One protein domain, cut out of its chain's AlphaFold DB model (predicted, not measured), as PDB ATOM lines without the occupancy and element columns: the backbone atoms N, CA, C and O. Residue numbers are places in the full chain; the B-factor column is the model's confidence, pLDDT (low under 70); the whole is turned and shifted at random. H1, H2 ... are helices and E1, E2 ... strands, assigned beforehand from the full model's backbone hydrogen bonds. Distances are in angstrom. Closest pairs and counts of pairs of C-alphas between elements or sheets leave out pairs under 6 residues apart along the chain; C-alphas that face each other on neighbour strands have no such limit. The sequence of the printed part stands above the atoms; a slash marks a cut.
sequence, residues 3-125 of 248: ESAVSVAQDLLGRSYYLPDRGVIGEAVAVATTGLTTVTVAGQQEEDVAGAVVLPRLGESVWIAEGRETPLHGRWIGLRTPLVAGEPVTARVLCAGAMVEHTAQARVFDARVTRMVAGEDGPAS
ATOM      1  N   GLU A   3      45.237 -30.182 -38.131       50.44
ATOM      2  CA  GLU A   3      44.425 -29.036 -37.663       50.44
ATOM      3  C   GLU A   3      42.929 -29.170 -37.994       50.44
ATOM      4  O   GLU A   3      42.074 -28.745 -37.220       50.44
ATOM      5  N   SER A   4      42.595 -29.832 -39.105       58.72
ATOM      6  CA  SER A   4      41.201 -29.989 -39.536       58.72
ATOM      7  C   SER A   4      40.406 -30.956 -38.648       58.72
ATOM      8  O   SER A   4      39.230 -30.712 -38.404       58.72
ATOM      9  N   ALA A   5      41.030 -32.012 -38.114       55.97
ATOM     10  CA  ALA A   5      40.343 -32.992 -37.266       55.97
ATOM     11  C   ALA A   5      40.054 -32.448 -35.856       55.97
ATOM     12  O   ALA A   5      38.994 -32.710 -35.291       55.97
ATOM     13  N   VAL A   6      40.970 -31.641 -35.309       59.91
ATOM     14  CA  VAL A   6      40.807 -31.014 -33.987       59.91
ATOM     15  C   VAL A   6      39.700 -29.958 -34.011       59.91
ATOM     16  O   VAL A   6      38.877 -29.917 -33.100       59.91
ATOM     17  N   SER A   7      39.619 -29.158 -35.082       61.06
ATOM     18  CA  SER A   7      38.558 -28.156 -35.248       61.06
ATOM     19  C   SER A   7      37.163 -28.782 -35.345       61.06
ATOM     20  O   SER A   7      36.210 -28.218 -34.815       61.06
ATOM     21  N   VAL A   8      37.032 -29.941 -36.000       62.97
ATOM     22  CA  VAL A   8      35.748 -30.650 -36.119       62.97
ATOM     23  C   VAL A   8      35.340 -31.266 -34.780       62.97
ATOM     24  O   VAL A   8      34.183 -31.156 -34.389       62.97
ATOM     25  N   ALA A   9      36.280 -31.858 -34.036       63.56
ATOM     26  CA  ALA A   9      35.994 -32.422 -32.716       63.56
ATOM     27  C   ALA A   9      35.529 -31.356 -31.706       63.56
ATOM     28  O   ALA A   9      34.631 -31.615 -30.907       63.56
ATOM     29  N   GLN A  10      36.091 -30.143 -31.769       67.88
ATOM     30  CA  GLN A  10      35.664 -29.029 -30.918       67.88
ATOM     31  C   GLN A  10      34.268 -28.498 -31.266       67.88
ATOM     32  O   GLN A  10      33.535 -28.115 -30.359       67.88
ATOM     33  N   ASP A  11      33.871 -28.502 -32.542       72.56
ATOM     34  CA  ASP A  11      32.534 -28.038 -32.941       72.56
ATOM     35  C   ASP A  11      31.407 -29.000 -32.520       72.56
ATOM     36  O   ASP A  11      30.250 -28.600 -32.376       72.56
ATOM     37  N   LEU A  12      31.745 -30.269 -32.282       74.44
ATOM     38  CA  LEU A  12      30.811 -31.302 -31.833       74.44
ATOM     39  C   LEU A  12      30.533 -31.265 -30.321       74.44
ATOM     40  O   LEU A  12      29.471 -31.713 -29.883       74.44
ATOM     41  N   LEU A  13      31.444 -30.703 -29.521       77.75
ATOM     42  CA  LEU A  13      31.249 -30.549 -28.078       77.75
ATOM     43  C   LEU A  13      30.071 -29.606 -27.771       77.75
ATOM     44  O   LEU A  13      29.887 -28.569 -28.418       77.75
ATOM     45  N   GLY A  14      29.253 -29.985 -26.782       75.00
ATOM     46  CA  GLY A  14      28.063 -29.229 -26.374       75.00
ATOM     47  C   GLY A  14      26.926 -29.230 -27.404       75.00
ATOM     48  O   GLY A  14      25.984 -28.446 -27.288       75.00
ATOM     49  N   ARG A  15      26.998 -30.062 -28.453       85.38
ATOM     50  CA  ARG A  15      25.852 -30.308 -29.337       85.38
ATOM     51  C   ARG A  15      24.917 -31.341 -28.718       85.38
ATOM     52  O   ARG A  15      25.338 -32.233 -27.979       85.38
ATOM     53  N   SER A  16      23.643 -31.238 -29.077       89.00
ATOM     54  CA  SER A  16      22.649 -32.262 -28.772       89.00
ATOM     55  C   SER A  16      22.772 -33.433 -29.748       89.00
ATOM     56  O   SER A  16      22.978 -33.238 -30.945       89.00
ATOM     57  N   TYR A  17      22.616 -34.647 -29.234       90.75
ATOM     58  CA  TYR A  17      22.669 -35.892 -29.990       90.75
ATOM     59  C   TYR A  17      21.342 -36.615 -29.824       90.75
ATOM     60  O   TYR A  17      20.916 -36.877 -28.703       90.75
ATOM     61  N   TYR A  18      20.689 -36.948 -30.931       90.75
ATOM     62  CA  TYR A  18      19.519 -37.813 -30.913       90.75
ATOM     63  C   TYR A  18      19.944 -39.274 -31.057       90.75
ATOM     64  O   TYR A  18      20.774 -39.595 -31.907       90.75
ATOM     65  N   LEU A  19      19.362 -40.149 -30.236       91.44
ATOM     66  CA  LEU A  19      19.593 -41.592 -30.229       91.44
ATOM     67  C   LEU A  19      18.348 -42.305 -30.782       91.44
ATOM     68  O   LEU A  19      17.410 -42.559 -30.017       91.44
ATOM     69  N   PRO A  20      18.302 -42.629 -32.093       89.94
ATOM     70  CA  PRO A  20      17.094 -43.141 -32.741       89.94
ATOM     71  C   PRO A  20      16.591 -44.459 -32.162       89.94
ATOM     72  O   PRO A  20      15.385 -44.652 -32.078       89.94
ATOM     73  N   ASP A  21      17.489 -45.331 -31.708       88.44
ATOM     74  CA  ASP A  21      17.133 -46.644 -31.153       88.44
ATOM     75  C   ASP A  21      16.442 -46.553 -29.787       88.44
ATOM     76  O   ASP A  21      15.867 -47.525 -29.301       88.44
ATOM     77  N   ARG A  22      16.508 -45.381 -29.152       85.75
ATOM     78  CA  ARG A  22      15.997 -45.149 -27.798       85.75
ATOM     79  C   ARG A  22      14.958 -44.036 -27.732       85.75
ATOM     80  O   ARG A  22      14.253 -43.938 -26.736       85.75
ATOM     81  N   GLY A  23      14.859 -43.198 -28.765       88.00
ATOM     82  CA  GLY A  23      13.939 -42.062 -28.779       88.00
ATOM     83  C   GLY A  23      14.317 -40.976 -27.765       88.00
ATOM     84  O   GLY A  23      13.439 -40.329 -27.204       88.00
ATOM     85  N   VAL A  24      15.610 -40.773 -27.495       88.88
ATOM     86  CA  VAL A  24      16.087 -39.799 -26.493       88.88
ATOM     87  C   VAL A  24      17.116 -38.837 -27.074       88.88
ATOM     88  O   VAL A  24      17.798 -39.150 -28.051       88.88
ATOM     89  N   ILE A  25      17.227 -37.658 -26.460       87.69
ATOM     90  CA  ILE A  25      18.262 -36.667 -26.764       87.69
ATOM     91  C   ILE A  25      19.247 -36.625 -25.595       87.69
ATOM     92  O   ILE A  25      18.833 -36.527 -24.441       87.69
ATOM     93  N   GLY A  26      20.539 -36.681 -25.903       86.69
ATOM     94  CA  GLY A  26      21.627 -36.432 -24.963       86.69
ATOM     95  C   GLY A  26      22.506 -35.260 -25.395       86.69
ATOM     96  O   GLY A  26      22.295 -34.663 -26.452       86.69
ATOM     97  N   GLU A  27      23.507 -34.937 -24.584       85.38
ATOM     98  CA  GLU A  27      24.485 -33.876 -24.854       85.38
ATOM     99  C   GLU A  27      25.900 -34.455 -24.938       85.38
ATOM    100  O   GLU A  27      26.301 -35.250 -24.085       85.38
ATOM    101  N   ALA A  28      26.670 -34.073 -25.960       81.81
ATOM    102  CA  ALA A  28      28.066 -34.492 -26.058       81.81
ATOM    103  C   ALA A  28      28.939 -33.771 -25.031       81.81
ATOM    104  O   ALA A  28      29.106 -32.552 -25.078       81.81
ATOM    105  N   VAL A  29      29.555 -34.562 -24.154       81.25
ATOM    106  CA  VAL A  29      30.440 -34.098 -23.076       81.25
ATOM    107  C   VAL A  29      31.915 -34.361 -23.365       81.25
ATOM    108  O   VAL A  29      32.774 -33.661 -22.834       81.25
ATOM    109  N   ALA A  30      32.228 -35.329 -24.229       76.31
ATOM    110  CA  ALA A  30      33.584 -35.563 -24.710       76.31
ATOM    111  C   ALA A  30      33.564 -36.074 -26.153       76.31
ATOM    112  O   ALA A  30      32.683 -36.836 -26.543       76.31
ATOM    113  N   VAL A  31      34.557 -35.666 -26.943       69.88
ATOM    114  CA  VAL A  31      34.792 -36.184 -28.294       69.88
ATOM    115  C   VAL A  31      36.246 -36.624 -28.351       69.88
ATOM    116  O   VAL A  31      37.158 -35.798 -28.290       69.88
ATOM    117  N   ALA A  32      36.478 -37.931 -28.413       68.38
ATOM    118  CA  ALA A  32      37.814 -38.478 -28.563       68.38
ATOM    119  C   ALA A  32      38.377 -38.123 -29.946       68.38
ATOM    120  O   ALA A  32      37.649 -38.016 -30.934       68.38
ATOM    121  N   THR A  33      39.703 -38.032 -30.056       59.06
ATOM    122  CA  THR A  33      40.415 -37.826 -31.333       59.06
ATOM    123  C   THR A  33      40.145 -38.915 -32.374       59.06
ATOM    124  O   THR A  33      40.417 -38.716 -33.554       59.06
ATOM    125  N   THR A  34      39.605 -40.059 -31.953       62.28
ATOM    126  CA  THR A  34      39.156 -41.162 -32.813       62.28
ATOM    127  C   THR A  34      37.759 -40.947 -33.410       62.28
ATOM    128  O   THR A  34      37.326 -41.761 -34.216       62.28
ATOM    129  N   GLY A  35      37.049 -39.877 -33.032       62.97
ATOM    130  CA  GLY A  35      35.663 -39.605 -33.431       62.97
ATOM    131  C   GLY A  35      34.607 -40.227 -32.509       62.97
ATOM    132  O   GLY A  35      33.414 -39.998 -32.708       62.97
ATOM    133  N   LEU A  36      35.030 -40.976 -31.483       60.94
ATOM    134  CA  LEU A  36      34.139 -41.522 -30.460       60.94
ATOM    135  C   LEU A  36      33.564 -40.378 -29.623       60.94
ATOM    136  O   LEU A  36      34.311 -39.590 -29.046       60.94
ATOM    137  N   THR A  37      32.238 -40.275 -29.577       71.25
ATOM    138  CA  THR A  37      31.544 -39.258 -28.783       71.25
ATOM    139  C   THR A  37      31.013 -39.898 -27.508       71.25
ATOM    140  O   THR A  37      30.272 -40.878 -27.579       71.25
ATOM    141  N   THR A  38      31.361 -39.323 -26.359       79.31
ATOM    142  CA  THR A  38      30.693 -39.606 -25.089       79.31
ATOM    143  C   THR A  38      29.495 -38.673 -24.959       79.31
ATOM    144  O   THR A  38      29.648 -37.446 -24.952       79.31
ATOM    145  N   VAL A  39      28.302 -39.248 -24.859       80.06
ATOM    146  CA  VAL A  39      27.035 -38.518 -24.744       80.06
ATOM    147  C   VAL A  39      26.475 -38.729 -23.343       80.06
ATOM    148  O   VAL A  39      26.452 -39.847 -22.842       80.06
ATOM    149  N   THR A  40      26.016 -37.659 -22.700       81.31
ATOM    150  CA  THR A  40      25.272 -37.756 -21.442       81.31
ATOM    151  C   THR A  40      23.779 -37.795 -21.737       81.31
ATOM    152  O   THR A  40      23.240 -36.862 -22.332       81.31
ATOM    153  N   VAL A  41      23.101 -38.851 -21.295       78.62
ATOM    154  CA  VAL A  41      21.647 -39.026 -21.397       78.62
ATOM    155  C   VAL A  41      21.095 -39.145 -19.984       78.62
ATOM    156  O   VAL A  41      21.486 -40.041 -19.242       78.62
ATOM    157  N   ALA A  42      20.215 -38.224 -19.580       77.31
ATOM    158  CA  ALA A  42      19.627 -38.208 -18.233       77.31
ATOM    159  C   ALA A  42      20.664 -38.312 -17.084       77.31
ATOM    160  O   ALA A  42      20.412 -38.933 -16.055       77.31
ATOM    161  N   GLY A  43      21.849 -37.716 -17.264       75.69
ATOM    162  CA  GLY A  43      22.939 -37.741 -16.279       75.69
ATOM    163  C   GLY A  43      23.833 -38.987 -16.322       75.69
ATOM    164  O   GLY A  43      24.825 -39.031 -15.599       75.69
ATOM    165  N   GLN A  44      23.538 -39.972 -17.174       79.06
ATOM    166  CA  GLN A  44      24.400 -41.131 -17.406       79.06
ATOM    167  C   GLN A  44      25.289 -40.900 -18.630       79.06
ATOM    168  O   GLN A  44      24.802 -40.487 -19.680       79.06
ATOM    169  N   GLN A  45      26.591 -41.150 -18.487       83.88
ATOM    170  CA  GLN A  45      27.549 -41.063 -19.588       83.88
ATOM    171  C   GLN A  45      27.545 -42.362 -20.391       83.88
ATOM    172  O   GLN A  45      27.654 -43.447 -19.824       83.88
ATOM    173  N   GLU A  46      27.459 -42.233 -21.708       80.75
ATOM    174  CA  GLU A  46      27.529 -43.343 -22.648       80.75
ATOM    175  C   GLU A  46      28.635 -43.094 -23.662       80.75
ATOM    176  O   GLU A  46      28.714 -42.019 -24.256       80.75
ATOM    177  N   GLU A  47      29.492 -44.090 -23.857       79.31
ATOM    178  CA  GLU A  47      30.569 -44.057 -24.842       79.31
ATOM    179  C   GLU A  47      30.155 -44.795 -26.117       79.31
ATOM    180  O   GLU A  47      29.401 -45.765 -26.061       79.31
ATOM    181  N   ASP A  48      30.676 -44.336 -27.256       72.00
ATOM    182  CA  ASP A  48      30.520 -44.983 -28.568       72.00
ATOM    183  C   ASP A  48      29.066 -45.294 -28.950       72.00
ATOM    184  O   ASP A  48      28.689 -46.428 -29.261       72.00
ATOM    185  N   VAL A  49      28.209 -44.271 -28.901       75.94
ATOM    186  CA  VAL A  49      26.795 -44.468 -29.217       75.94
ATOM    187  C   VAL A  49      26.604 -44.591 -30.731       75.94
ATOM    188  O   VAL A  49      26.399 -43.608 -31.451       75.94
ATOM    189  N   ALA A  50      26.703 -45.825 -31.224       79.12
ATOM    190  CA  ALA A  50      26.485 -46.162 -32.623       79.12
ATOM    191  C   ALA A  50      25.109 -45.664 -33.102       79.12
ATOM    192  O   ALA A  50      24.105 -45.782 -32.405       79.12
ATOM    193  N   GLY A  51      25.065 -45.076 -34.300       82.94
ATOM    194  CA  GLY A  51      23.823 -44.550 -34.880       82.94
ATOM    195  C   GLY A  51      23.334 -43.220 -34.291       82.94
ATOM    196  O   GLY A  51      22.294 -42.724 -34.723       82.94
ATOM    197  N   ALA A  52      24.074 -42.608 -33.359       87.19
ATOM    198  CA  ALA A  52      23.731 -41.289 -32.842       87.19
ATOM    199  C   ALA A  52      23.756 -40.227 -33.950       87.19
ATOM    200  O   ALA A  52      24.703 -40.141 -34.739       87.19
ATOM    201  N   VAL A  53      22.717 -39.396 -33.979       89.81
ATOM    202  CA  VAL A  53      22.527 -38.299 -34.929       89.81
ATOM    203  C   VAL A  53      22.912 -36.995 -34.244       89.81
ATOM    204  O   VAL A  53      22.297 -36.611 -33.251       89.81
ATOM    205  N   VAL A  54      23.912 -36.294 -34.780       90.12
ATOM    206  CA  VAL A  54      24.297 -34.965 -34.282       90.12
ATOM    207  C   VAL A  54      23.232 -33.971 -34.717       90.12
ATOM    208  O   VAL A  54      22.990 -33.838 -35.912       90.12
ATOM    209  N   LEU A  55      22.598 -33.260 -33.791       90.38
ATOM    210  CA  LEU A  55      21.592 -32.264 -34.148       90.38
ATOM    211  C   LEU A  55      22.231 -30.887 -34.406       90.38
ATOM    212  O   LEU A  55      23.254 -30.544 -33.795       90.38
ATOM    213  N   PRO A  56      21.631 -30.062 -35.281       87.75
ATOM    214  CA  PRO A  56      22.007 -28.664 -35.413       87.75
ATOM    215  C   PRO A  56      21.719 -27.897 -34.115       87.75
ATOM    216  O   PRO A  56      20.831 -28.255 -33.334       87.75
ATOM    217  N   ARG A  57      22.461 -26.817 -33.877       84.12
ATOM    218  CA  ARG A  57      22.198 -25.898 -32.761       84.12
ATOM    219  C   ARG A  57      21.016 -24.995 -33.091       84.12
ATOM    220  O   ARG A  57      20.731 -24.706 -34.254       84.12
ATOM    221  N   LEU A  58      20.335 -24.517 -32.054       81.56
ATOM    222  CA  LEU A  58      19.267 -23.530 -32.201       81.56
ATOM    223  C   LEU A  58      19.774 -22.323 -33.009       81.56
ATOM    224  O   LEU A  58      20.760 -21.687 -32.642       81.56
ATOM    225  N   GLY A  59      19.092 -22.014 -34.110       75.56
ATOM    226  CA  GLY A  59      19.432 -20.909 -35.005       75.56
ATOM    227  C   GLY A  59      20.476 -21.226 -36.084       75.56
ATOM    228  O   GLY A  59      20.750 -20.358 -36.919       75.56
ATOM    229  N   GLU A  60      21.045 -22.433 -36.134       79.56
ATOM    230  CA  GLU A  60      21.907 -22.828 -37.257       79.56
ATOM    231  C   GLU A  60      21.105 -22.900 -38.560       79.56
ATOM    232  O   GLU A  60      19.940 -23.299 -38.571       79.56
ATOM    233  N   SER A  61      21.717 -22.480 -39.671       80.06
ATOM    234  CA  SER A  61      21.114 -22.651 -40.994       80.06
ATOM    235  C   SER A  61      21.154 -24.123 -41.382       80.06
ATOM    236  O   SER A  61      22.219 -24.738 -41.374       80.06
ATOM    237  N   VAL A  62      20.001 -24.669 -41.748       85.12
ATOM    238  CA  VAL A  62      19.845 -26.057 -42.174       85.12
ATOM    239  C   VAL A  62      19.265 -26.113 -43.575       85.12
ATOM    240  O   VAL A  62      18.342 -25.369 -43.915       85.12
ATOM    241  N   TRP A  63      19.807 -27.025 -44.375       86.12
ATOM    242  CA  TRP A  63      19.323 -27.336 -45.711       86.12
ATOM    243  C   TRP A  63      18.935 -28.811 -45.771       86.12
ATOM    244  O   TRP A  63      19.793 -29.692 -45.810       86.12
ATOM    245  N   ILE A  64      17.632 -29.075 -45.732       85.38
ATOM    246  CA  ILE A  64      17.065 -30.419 -45.631       85.38
ATOM    247  C   ILE A  64      16.443 -30.786 -46.978       85.38
ATOM    248  O   ILE A  64      15.382 -30.281 -47.341       85.38
ATOM    249  N   ALA A  65      17.113 -31.656 -47.733       72.50
ATOM    250  CA  ALA A  65      16.691 -32.034 -49.084       72.50
ATOM    251  C   ALA A  65      15.900 -33.353 -49.158       72.50
ATOM    252  O   ALA A  65      15.166 -33.571 -50.118       72.50
ATOM    253  N   GLU A  66      16.035 -34.249 -48.177       67.81
ATOM    254  CA  GLU A  66      15.457 -35.598 -48.257       67.81
ATOM    255  C   GLU A  66      13.954 -35.582 -47.902       67.81
ATOM    256  O   GLU A  66      13.554 -35.117 -46.829       67.81
ATOM    257  N   GLY A  67      13.113 -36.094 -48.814       58.25
ATOM    258  CA  GLY A  67      11.669 -36.290 -48.606       58.25
ATOM    259  C   GLY A  67      10.731 -35.227 -49.199       58.25
ATOM    260  O   GLY A  67       9.520 -35.338 -49.016       58.25
ATOM    261  N   ARG A  68      11.239 -34.214 -49.918       61.84
ATOM    262  CA  ARG A  68      10.422 -33.213 -50.636       61.84
ATOM    263  C   ARG A  68      10.937 -32.961 -52.053       61.84
ATOM    264  O   ARG A  68      12.124 -33.107 -52.312       61.84
ATOM    265  N   GLU A  69      10.042 -32.528 -52.946       63.53
ATOM    266  CA  GLU A  69      10.419 -32.018 -54.277       63.53
ATOM    267  C   GLU A  69      11.262 -30.736 -54.179       63.53
ATOM    268  O   GLU A  69      12.131 -30.497 -55.015       63.53
ATOM    269  N   THR A  70      11.033 -29.928 -53.137       73.69
ATOM    270  CA  THR A  70      11.801 -28.715 -52.842       73.69
ATOM    271  C   THR A  70      12.532 -28.839 -51.502       73.69
ATOM    272  O   THR A  70      11.905 -29.153 -50.485       73.69
ATOM    273  N   PRO A  71      13.854 -28.593 -51.467       80.19
ATOM    274  CA  PRO A  71      14.624 -28.651 -50.236       80.19
ATOM    275  C   PRO A  71      14.186 -27.542 -49.274       80.19
ATOM    276  O   PRO A  71      13.987 -26.390 -49.665       80.19
ATOM    277  N   LEU A  72      14.042 -27.895 -48.001       83.38
ATOM    278  CA  LEU A  72      13.693 -26.967 -46.938       83.38
ATOM    279  C   LEU A  72      14.952 -26.226 -46.485       83.38
ATOM    280  O   LEU A  72      15.874 -26.842 -45.950       83.38
ATOM    281  N   HIS A  73      14.977 -24.909 -46.677       86.88
ATOM    282  CA  HIS A  73      16.044 -24.046 -46.178       86.88
ATOM    283  C   HIS A  73      15.525 -23.116 -45.084       86.88
ATOM    284  O   HIS A  73      14.517 -22.428 -45.266       86.88
ATOM    285  N   GLY A  74      16.199 -23.088 -43.939       85.19
ATOM    286  CA  GLY A  74      15.811 -22.215 -42.839       85.19
ATOM    287  C   GLY A  74      16.704 -22.357 -41.619       85.19
ATOM    288  O   GLY A  74      17.812 -22.877 -41.699       85.19
ATOM    289  N   ARG A  75      16.230 -21.862 -40.476       84.44
ATOM    290  CA  ARG A  75      16.960 -21.890 -39.203       84.44
ATOM    291  C   ARG A  75      16.424 -23.005 -38.317       84.44
ATOM    292  O   ARG A  75      15.215 -23.088 -38.107       84.44
ATOM    293  N   TRP A  76      17.305 -23.847 -37.797       87.88
ATOM    294  CA  TRP A  76      16.937 -24.933 -36.901       87.88
ATOM    295  C   TRP A  76      16.316 -24.406 -35.611       87.88
ATOM    296  O   TRP A  76      16.858 -23.495 -34.985       87.88
ATOM    297  N   ILE A  77      15.194 -24.996 -35.207       87.88
ATOM    298  CA  ILE A  77      14.558 -24.725 -33.917       87.88
ATOM    299  C   ILE A  77      14.734 -25.917 -32.976       87.88
ATOM    300  O   ILE A  77      15.117 -25.737 -31.824       87.88
ATOM    301  N   GLY A  78      14.474 -27.132 -33.459       89.38
ATOM    302  CA  GLY A  78      14.568 -28.346 -32.653       89.38
ATOM    303  C   GLY A  78      13.699 -29.477 -33.186       89.38
ATOM    304  O   GLY A  78      13.009 -29.329 -34.194       89.38
ATOM    305  N   LEU A  79      13.707 -30.603 -32.478       91.06
ATOM    306  CA  LEU A  79      12.792 -31.717 -32.724       91.06
ATOM    307  C   LEU A  79      11.507 -31.561 -31.902       91.06
ATOM    308  O   LEU A  79      11.516 -31.012 -30.800       91.06
ATOM    309  N   ARG A  80      10.395 -32.067 -32.433       90.62
ATOM    310  CA  ARG A  80       9.121 -32.166 -31.725       90.62
ATOM    311  C   ARG A  80       9.126 -33.400 -30.827       90.62
ATOM    312  O   ARG A  80       9.380 -34.505 -31.292       90.62
ATOM    313  N   THR A  81       8.793 -33.203 -29.558       84.00
ATOM    314  CA  THR A  81       8.576 -34.268 -28.574       84.00
ATOM    315  C   THR A  81       7.091 -34.672 -28.507       84.00
ATOM    316  O   THR A  81       6.226 -33.855 -28.849       84.00
ATOM    317  N   PRO A  82       6.760 -35.891 -28.036       86.06
ATOM    318  CA  PRO A  82       7.676 -36.973 -27.653       86.06
ATOM    319  C   PRO A  82       8.372 -37.608 -28.868       86.06
ATOM    320  O   PRO A  82       7.859 -37.549 -29.981       86.06
ATOM    321  N   LEU A  83       9.552 -38.188 -28.640       86.81
ATOM    322  CA  LEU A  83      10.320 -38.913 -29.653       86.81
ATOM    323  C   LEU A  83      10.116 -40.411 -29.440       86.81
ATOM    324  O   LEU A  83      10.167 -40.884 -28.305       86.81
ATOM    325  N   VAL A  84       9.876 -41.144 -30.523       87.38
ATOM    326  CA  VAL A  84       9.630 -42.588 -30.486       87.38
ATOM    327  C   VAL A  84      10.783 -43.304 -31.178       87.38
ATOM    328  O   VAL A  84      11.235 -42.893 -32.249       87.38
ATOM    329  N   ALA A  85      11.283 -44.361 -30.540       89.69
ATOM    330  CA  ALA A  85      12.402 -45.131 -31.058       89.69
ATOM    331  C   ALA A  85      12.075 -45.750 -32.427       89.69
ATOM    332  O   ALA A  85      11.015 -46.346 -32.610       89.69
ATOM    333  N   GLY A  86      12.992 -45.613 -33.385       87.81
ATOM    334  CA  GLY A  86      12.856 -46.160 -34.739       87.81
ATOM    335  C   GLY A  86      11.832 -45.461 -35.648       87.81
ATOM    336  O   GLY A  86      11.736 -45.818 -36.823       87.81
ATOM    337  N   GLU A  87      11.093 -44.464 -35.156       91.12
ATOM    338  CA  GLU A  87      10.110 -43.733 -35.958       91.12
ATOM    339  C   GLU A  87      10.707 -42.483 -36.630       91.12
ATOM    340  O   GLU A  87      11.691 -41.906 -36.147       91.12
ATOM    341  N   PRO A  88      10.119 -42.025 -37.755       91.81
ATOM    342  CA  PRO A  88      10.421 -40.711 -38.307       91.81
ATOM    343  C   PRO A  88      10.209 -39.614 -37.262       91.81
ATOM    344  O   PRO A  88       9.208 -39.602 -36.548       91.81
ATOM    345  N   VAL A  89      11.123 -38.649 -37.222       91.62
ATOM    346  CA  VAL A  89      11.049 -37.517 -36.293       91.62
ATOM    347  C   VAL A  89      10.604 -36.260 -37.028       91.62
ATOM    348  O   VAL A  89      10.928 -36.056 -38.202       91.62
ATOM    349  N   THR A  90       9.868 -35.401 -36.328       91.81
ATOM    350  CA  THR A  90       9.435 -34.103 -36.850       91.81
ATOM    351  C   THR A  90      10.363 -33.008 -36.340       91.81
ATOM    352  O   THR A  90      10.423 -32.749 -35.140       91.81
ATOM    353  N   ALA A  91      11.069 -32.339 -37.246       91.31
ATOM    354  CA  ALA A  91      11.860 -31.153 -36.952       91.31
ATOM    355  C   ALA A  91      11.053 -29.871 -37.183       91.31
ATOM    356  O   ALA A  91      10.203 -29.807 -38.070       91.31
ATOM    357  N   ARG A  92      11.369 -28.831 -36.413       90.69
ATOM    358  CA  ARG A  92      10.878 -27.462 -36.594       90.69
ATOM    359  C   ARG A  92      11.990 -26.601 -37.170       90.69
ATOM    360  O   ARG A  92      13.093 -26.543 -36.622       90.69
ATOM    361  N   VAL A  93      11.679 -25.915 -38.261       88.12
ATOM    362  CA  VAL A  93      12.607 -25.034 -38.973       88.12
ATOM    363  C   VAL A  93      11.916 -23.705 -39.247       88.12
ATOM    364  O   VAL A  93      10.780 -23.670 -39.710       88.12
ATOM    365  N   LEU A  94      12.592 -22.597 -38.959       83.75
ATOM    366  CA  LEU A  94      12.119 -21.261 -39.296       83.75
ATOM    367  C   LEU A  94      12.527 -20.920 -40.731       83.75
ATOM    368  O   LEU A  94      13.698 -20.650 -41.008       83.75
ATOM    369  N   CYS A  95      11.553 -20.885 -41.631       83.50
ATOM    370  CA  CYS A  95      11.726 -20.579 -43.046       83.50
ATOM    371  C   CYS A  95      11.024 -19.259 -43.359       83.50
ATOM    372  O   CYS A  95       9.824 -19.132 -43.131       83.50
ATOM    373  N   ALA A  96      11.764 -18.263 -43.857       79.88
ATOM    374  CA  ALA A  96      11.213 -16.954 -44.239       79.88
ATOM    375  C   ALA A  96      10.294 -16.300 -43.173       79.88
ATOM    376  O   ALA A  96       9.330 -15.615 -43.503       79.88
ATOM    377  N   GLY A  97      10.585 -16.511 -41.882       71.62
ATOM    378  CA  GLY A  97       9.810 -15.952 -40.765       71.62
ATOM    379  C   GLY A  97       8.596 -16.776 -40.317       71.62
ATOM    380  O   GLY A  97       7.914 -16.366 -39.381       71.62
ATOM    381  N   ALA A  98       8.347 -17.935 -40.928       76.62
ATOM    382  CA  ALA A  98       7.324 -18.885 -40.506       76.62
ATOM    383  C   ALA A  98       7.959 -20.180 -39.987       76.62
ATOM    384  O   ALA A  98       8.948 -20.667 -40.538       76.62
ATOM    385  N   MET A  99       7.388 -20.750 -38.926       84.25
ATOM    386  CA  MET A  99       7.788 -22.072 -38.453       84.25
ATOM    387  C   MET A  99       7.167 -23.150 -39.344       84.25
ATOM    388  O   MET A  99       5.954 -23.187 -39.540       84.25
ATOM    389  N   VAL A 100       8.008 -24.035 -39.864       87.38
ATOM    390  CA  VAL A 100       7.631 -25.164 -40.713       87.38
ATOM    391  C   VAL A 100       8.018 -26.454 -40.004       87.38
ATOM    392  O   VAL A 100       9.146 -26.596 -39.530       87.38
ATOM    393  N   GLU A 101       7.082 -27.398 -39.939       90.25
ATOM    394  CA  GLU A 101       7.352 -28.759 -39.474       90.25
ATOM    395  C   GLU A 101       7.740 -29.655 -40.664       90.25
ATOM    396  O   GLU A 101       7.129 -29.597 -41.739       90.25
ATOM    397  N   HIS A 102       8.775 -30.476 -40.480       89.12
ATOM    398  CA  HIS A 102       9.248 -31.447 -41.469       89.12
ATOM    399  C   HIS A 102       9.499 -32.798 -40.813       89.12
ATOM    400  O   HIS A 102      10.322 -32.899 -39.906       89.12
ATOM    401  N   THR A 103       8.803 -33.830 -41.284       91.75
ATOM    402  CA  THR A 103       8.930 -35.198 -40.769       91.75
ATOM    403  C   THR A 103       9.786 -36.029 -41.711       91.75
ATOM    404  O   THR A 103       9.455 -36.164 -42.887       91.75
ATOM    405  N   ALA A 104      10.874 -36.599 -41.195       90.81
ATOM    406  CA  ALA A 104      11.774 -37.455 -41.960       90.81
ATOM    407  C   ALA A 104      12.519 -38.442 -41.048       90.81
ATOM    408  O   ALA A 104      12.398 -38.408 -39.824       90.81
ATOM    409  N   GLN A 105      13.306 -39.332 -41.654       91.44
ATOM    410  CA  GLN A 105      14.215 -40.198 -40.904       91.44
ATOM    411  C   GLN A 105      15.249 -39.360 -40.149       91.44
ATOM    412  O   GLN A 105      15.758 -38.376 -40.679       91.44
ATOM    413  N   ALA A 106      15.606 -39.764 -38.931       90.38
ATOM    414  CA  ALA A 106      16.461 -38.962 -38.055       90.38
ATOM    415  C   ALA A 106      17.807 -38.568 -38.685       90.38
ATOM    416  O   ALA A 106      18.241 -37.427 -38.560       90.38
ATOM    417  N   ARG A 107      18.418 -39.487 -39.443       90.06
ATOM    418  CA  ARG A 107      19.675 -39.272 -40.182       90.06
ATOM    419  C   ARG A 107      19.649 -38.067 -41.132       90.06
ATOM    420  O   ARG A 107      20.699 -37.525 -41.449       90.06
ATOM    421  N   VAL A 108      18.463 -37.656 -41.589       89.00
ATOM    422  CA  VAL A 108      18.278 -36.501 -42.482       89.00
ATOM    423  C   VAL A 108      18.648 -35.198 -41.779       89.00
ATOM    424  O   VAL A 108      19.081 -34.249 -42.423       89.00
ATOM    425  N   PHE A 109      18.489 -35.159 -40.457       89.38
ATOM    426  CA  PHE A 109      18.778 -33.999 -39.622       89.38
ATOM    427  C   PHE A 109      20.192 -34.029 -39.041       89.38
ATOM    428  O   PHE A 109      20.507 -33.210 -38.184       89.38
ATOM    429  N   ASP A 110      21.039 -34.969 -39.469       88.12
ATOM    430  CA  ASP A 110      22.406 -35.054 -38.979       88.12
ATOM    431  C   ASP A 110      23.192 -33.818 -39.423       88.12
ATOM    432  O   ASP A 110      23.394 -33.598 -40.618       88.12
ATOM    433  N   ALA A 111      23.651 -33.006 -38.476       84.00
ATOM    434  CA  ALA A 111      24.429 -31.797 -38.721       84.00
ATOM    435  C   ALA A 111      25.759 -32.079 -39.439       84.00
ATOM    436  O   ALA A 111      26.314 -31.187 -40.074       84.00
ATOM    437  N   ARG A 112      26.264 -33.322 -39.389       80.00
ATOM    438  CA  ARG A 112      27.462 -33.742 -40.138       80.00
ATOM    439  C   ARG A 112      27.194 -33.880 -41.636       80.00
ATOM    440  O   ARG A 112      28.120 -33.773 -42.435       80.00
ATOM    441  N   VAL A 113      25.945 -34.162 -42.011       69.88
ATOM    442  CA  VAL A 113      25.520 -34.441 -43.395       69.88
ATOM    443  C   VAL A 113      24.737 -33.266 -43.977       69.88
ATOM    444  O   VAL A 113      24.860 -32.943 -45.159       69.88
ATOM    445  N   THR A 114      23.959 -32.596 -43.132       63.28
ATOM    446  CA  THR A 114      23.245 -31.369 -43.458       63.28
ATOM    447  C   THR A 114      24.298 -30.314 -43.767       63.28
ATOM    448  O   THR A 114      25.065 -29.922 -42.891       63.28
ATOM    449  N   ARG A 115      24.386 -29.876 -45.029       59.78
ATOM    450  CA  ARG A 115      25.356 -28.849 -45.426       59.78
ATOM    451  C   ARG A 115      25.057 -27.570 -44.653       59.78
ATOM    452  O   ARG A 115      24.125 -26.843 -44.991       59.78
ATOM    453  N   MET A 116      25.869 -27.297 -43.638       55.78
ATOM    454  CA  MET A 116      25.929 -25.996 -42.993       55.78
ATOM    455  C   MET A 116      26.502 -25.016 -44.013       55.78
ATOM    456  O   MET A 116      27.703 -24.996 -44.279       55.78
ATOM    457  N   VAL A 117      25.629 -24.253 -44.664       51.00
ATOM    458  CA  VAL A 117      26.055 -23.220 -45.604       51.00
ATOM    459  C   VAL A 117      26.573 -22.044 -44.774       51.00
ATOM    460  O   VAL A 117      25.800 -21.295 -44.173       51.00
ATOM    461  N   ALA A 118      27.897 -21.917 -44.685       45.31
ATOM    462  CA  ALA A 118      28.560 -20.776 -44.065       45.31
ATOM    463  C   ALA A 118      28.425 -19.542 -44.979       45.31
ATOM    464  O   ALA A 118      29.313 -19.266 -45.777       45.31
ATOM    465  N   GLY A 119      27.297 -18.828 -44.866       45.09
ATOM    466  CA  GLY A 119      26.938 -17.683 -45.723       45.09
ATOM    467  C   GLY A 119      26.526 -18.138 -47.132       45.09
ATOM    468  O   GLY A 119      27.128 -19.034 -47.695       45.09
ATOM    469  N   GLU A 120      25.479 -17.658 -47.784       46.59
ATOM    470  CA  GLU A 120      24.609 -16.507 -47.625       46.59
ATOM    471  C   GLU A 120      23.164 -17.009 -47.742       46.59
ATOM    472  O   GLU A 120      22.770 -17.563 -48.756       46.59
ATOM    473  N   ASP A 121      22.360 -16.794 -46.713       43.25
ATOM    474  CA  ASP A 121      21.016 -16.266 -46.909       43.25
ATOM    475  C   ASP A 121      20.888 -15.217 -45.814       43.25
ATOM    476  O   ASP A 121      21.269 -15.478 -44.665       43.25
ATOM    477  N   GLY A 122      20.512 -14.002 -46.223       43.69
ATOM    478  CA  GLY A 122      20.663 -12.759 -45.462       43.69
ATOM    479  C   GLY A 122      20.238 -12.871 -43.997       43.69
ATOM    480  O   GLY A 122      19.475 -13.773 -43.642       43.69
ATOM    481  N   PRO A 123      20.729 -11.967 -43.124       45.59
ATOM    482  CA  PRO A 123      20.533 -12.085 -41.691       45.59
ATOM    483  C   PRO A 123      19.052 -12.329 -41.438       45.59
ATOM    484  O   PRO A 123      18.212 -11.471 -41.720       45.59
ATOM    485  N   ALA A 124      18.736 -13.503 -40.890       49.59
ATOM    486  CA  ALA A 124      17.606 -13.602 -39.997       49.59
ATOM    487  C   ALA A 124      17.870 -12.485 -38.991       49.59
ATOM    488  O   ALA A 124      18.765 -12.608 -38.154       49.59
ATOM    489  N   SER A 125      17.250 -11.319 -39.210       54.78
ATOM    490  CA  SER A 125      17.538 -10.165 -38.378       54.78
ATOM    491  C   SER A 125      17.300 -10.616 -36.937       54.78
ATOM    492  O   SER A 125      16.455 -11.487 -36.711       54.78
TER     493      SER A 125
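Overview. This is residues 3 to 125 of the 248 residues of an uncharacterized protein of Modestobacter sp. DSM 44400 (UniProt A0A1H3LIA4). Two small lobes stand side by side, each a strongly twisted sheet of four strands: E1 to E4 in the first, E5 to E8 in the second. Helix H1 packs on the first sheet at E2 through residues 6 to 12, and short H2 lies where the lobes meet. The 123 printed residues run H1, E1 to E8, H2; both sheets are antiparallel, in orders E1 - E2 - E3 - E4 and E5 - E6 - E7 - E8. The class is mixed, helices and strands, with under half of the residues in named elements. The whole is compact, radius of gyration of the C-alphas 14.6 A, with spans of 38 by 37 by 24 A.

Arrangement. H1, residues 3 to 12, is on the sheet of E1 (16 to 19), E2 (24 to 31), E3 (37 to 41) and E4 (44 to 46). The closest C-alphas of H1 and E2 are those of Ala 9 and Val 31, 5.9 A apart. These strands form a meander, each the antiparallel neighbour of the one before. N 17 and O 26 are within hydrogen-bond range at 2.8 A in hairpin E1 and E2, N 38 and O 30 at 2.8 A in E2 and E3, and N 41 and O 44 at 2.9 A in E3 and E4. E2 bends by 50 degrees at residue 28. Residues 17 to 18 of E1 also pair, antiparallel, with residues 53 to 54. E5 (61 to 64), E6 (72 to 79), E7 (89 to 95) and E8 (98 to 104) form a second meander. N 62 and O 74 are 2.8 A apart, N 94 and O 75 2.8 A, and N 91 and O 102 2.8 A. E6 bends by 92 degrees at residue 75. H2, residues 106 to 109, is on this sheet at a height of 6.8 A, over none of its strands. The closest C-alphas of E7 and H2, those of Val 89 and Ala 106, are 5.9 A apart. Every O i to N i+4 pair in H1 is within hydrogen-bond range; H2 is too short for one.

Along the chain. H1 begins at C-alpha 3 (44.425, -29.036, -37.663) and is 15.0 A long. E2 measures 19.1 A, E7 18.2 A and E8 19.2 A. H2 ends at C-alpha 109 (18.778, -33.999, -39.622).

Size, cuts and confidence. The C-alphas farthest apart, of Gln 44 and Glu 69, are 40.5 A apart. The link E4 to E5 is long, 14 residues. Residues 110 to 125 hold no named element. The printed part has no cut. Mean pLDDT of the printed part is 77.7; residues 3 to 10, 31 to 36, 66 to 69 and 113 to 125 are under 70.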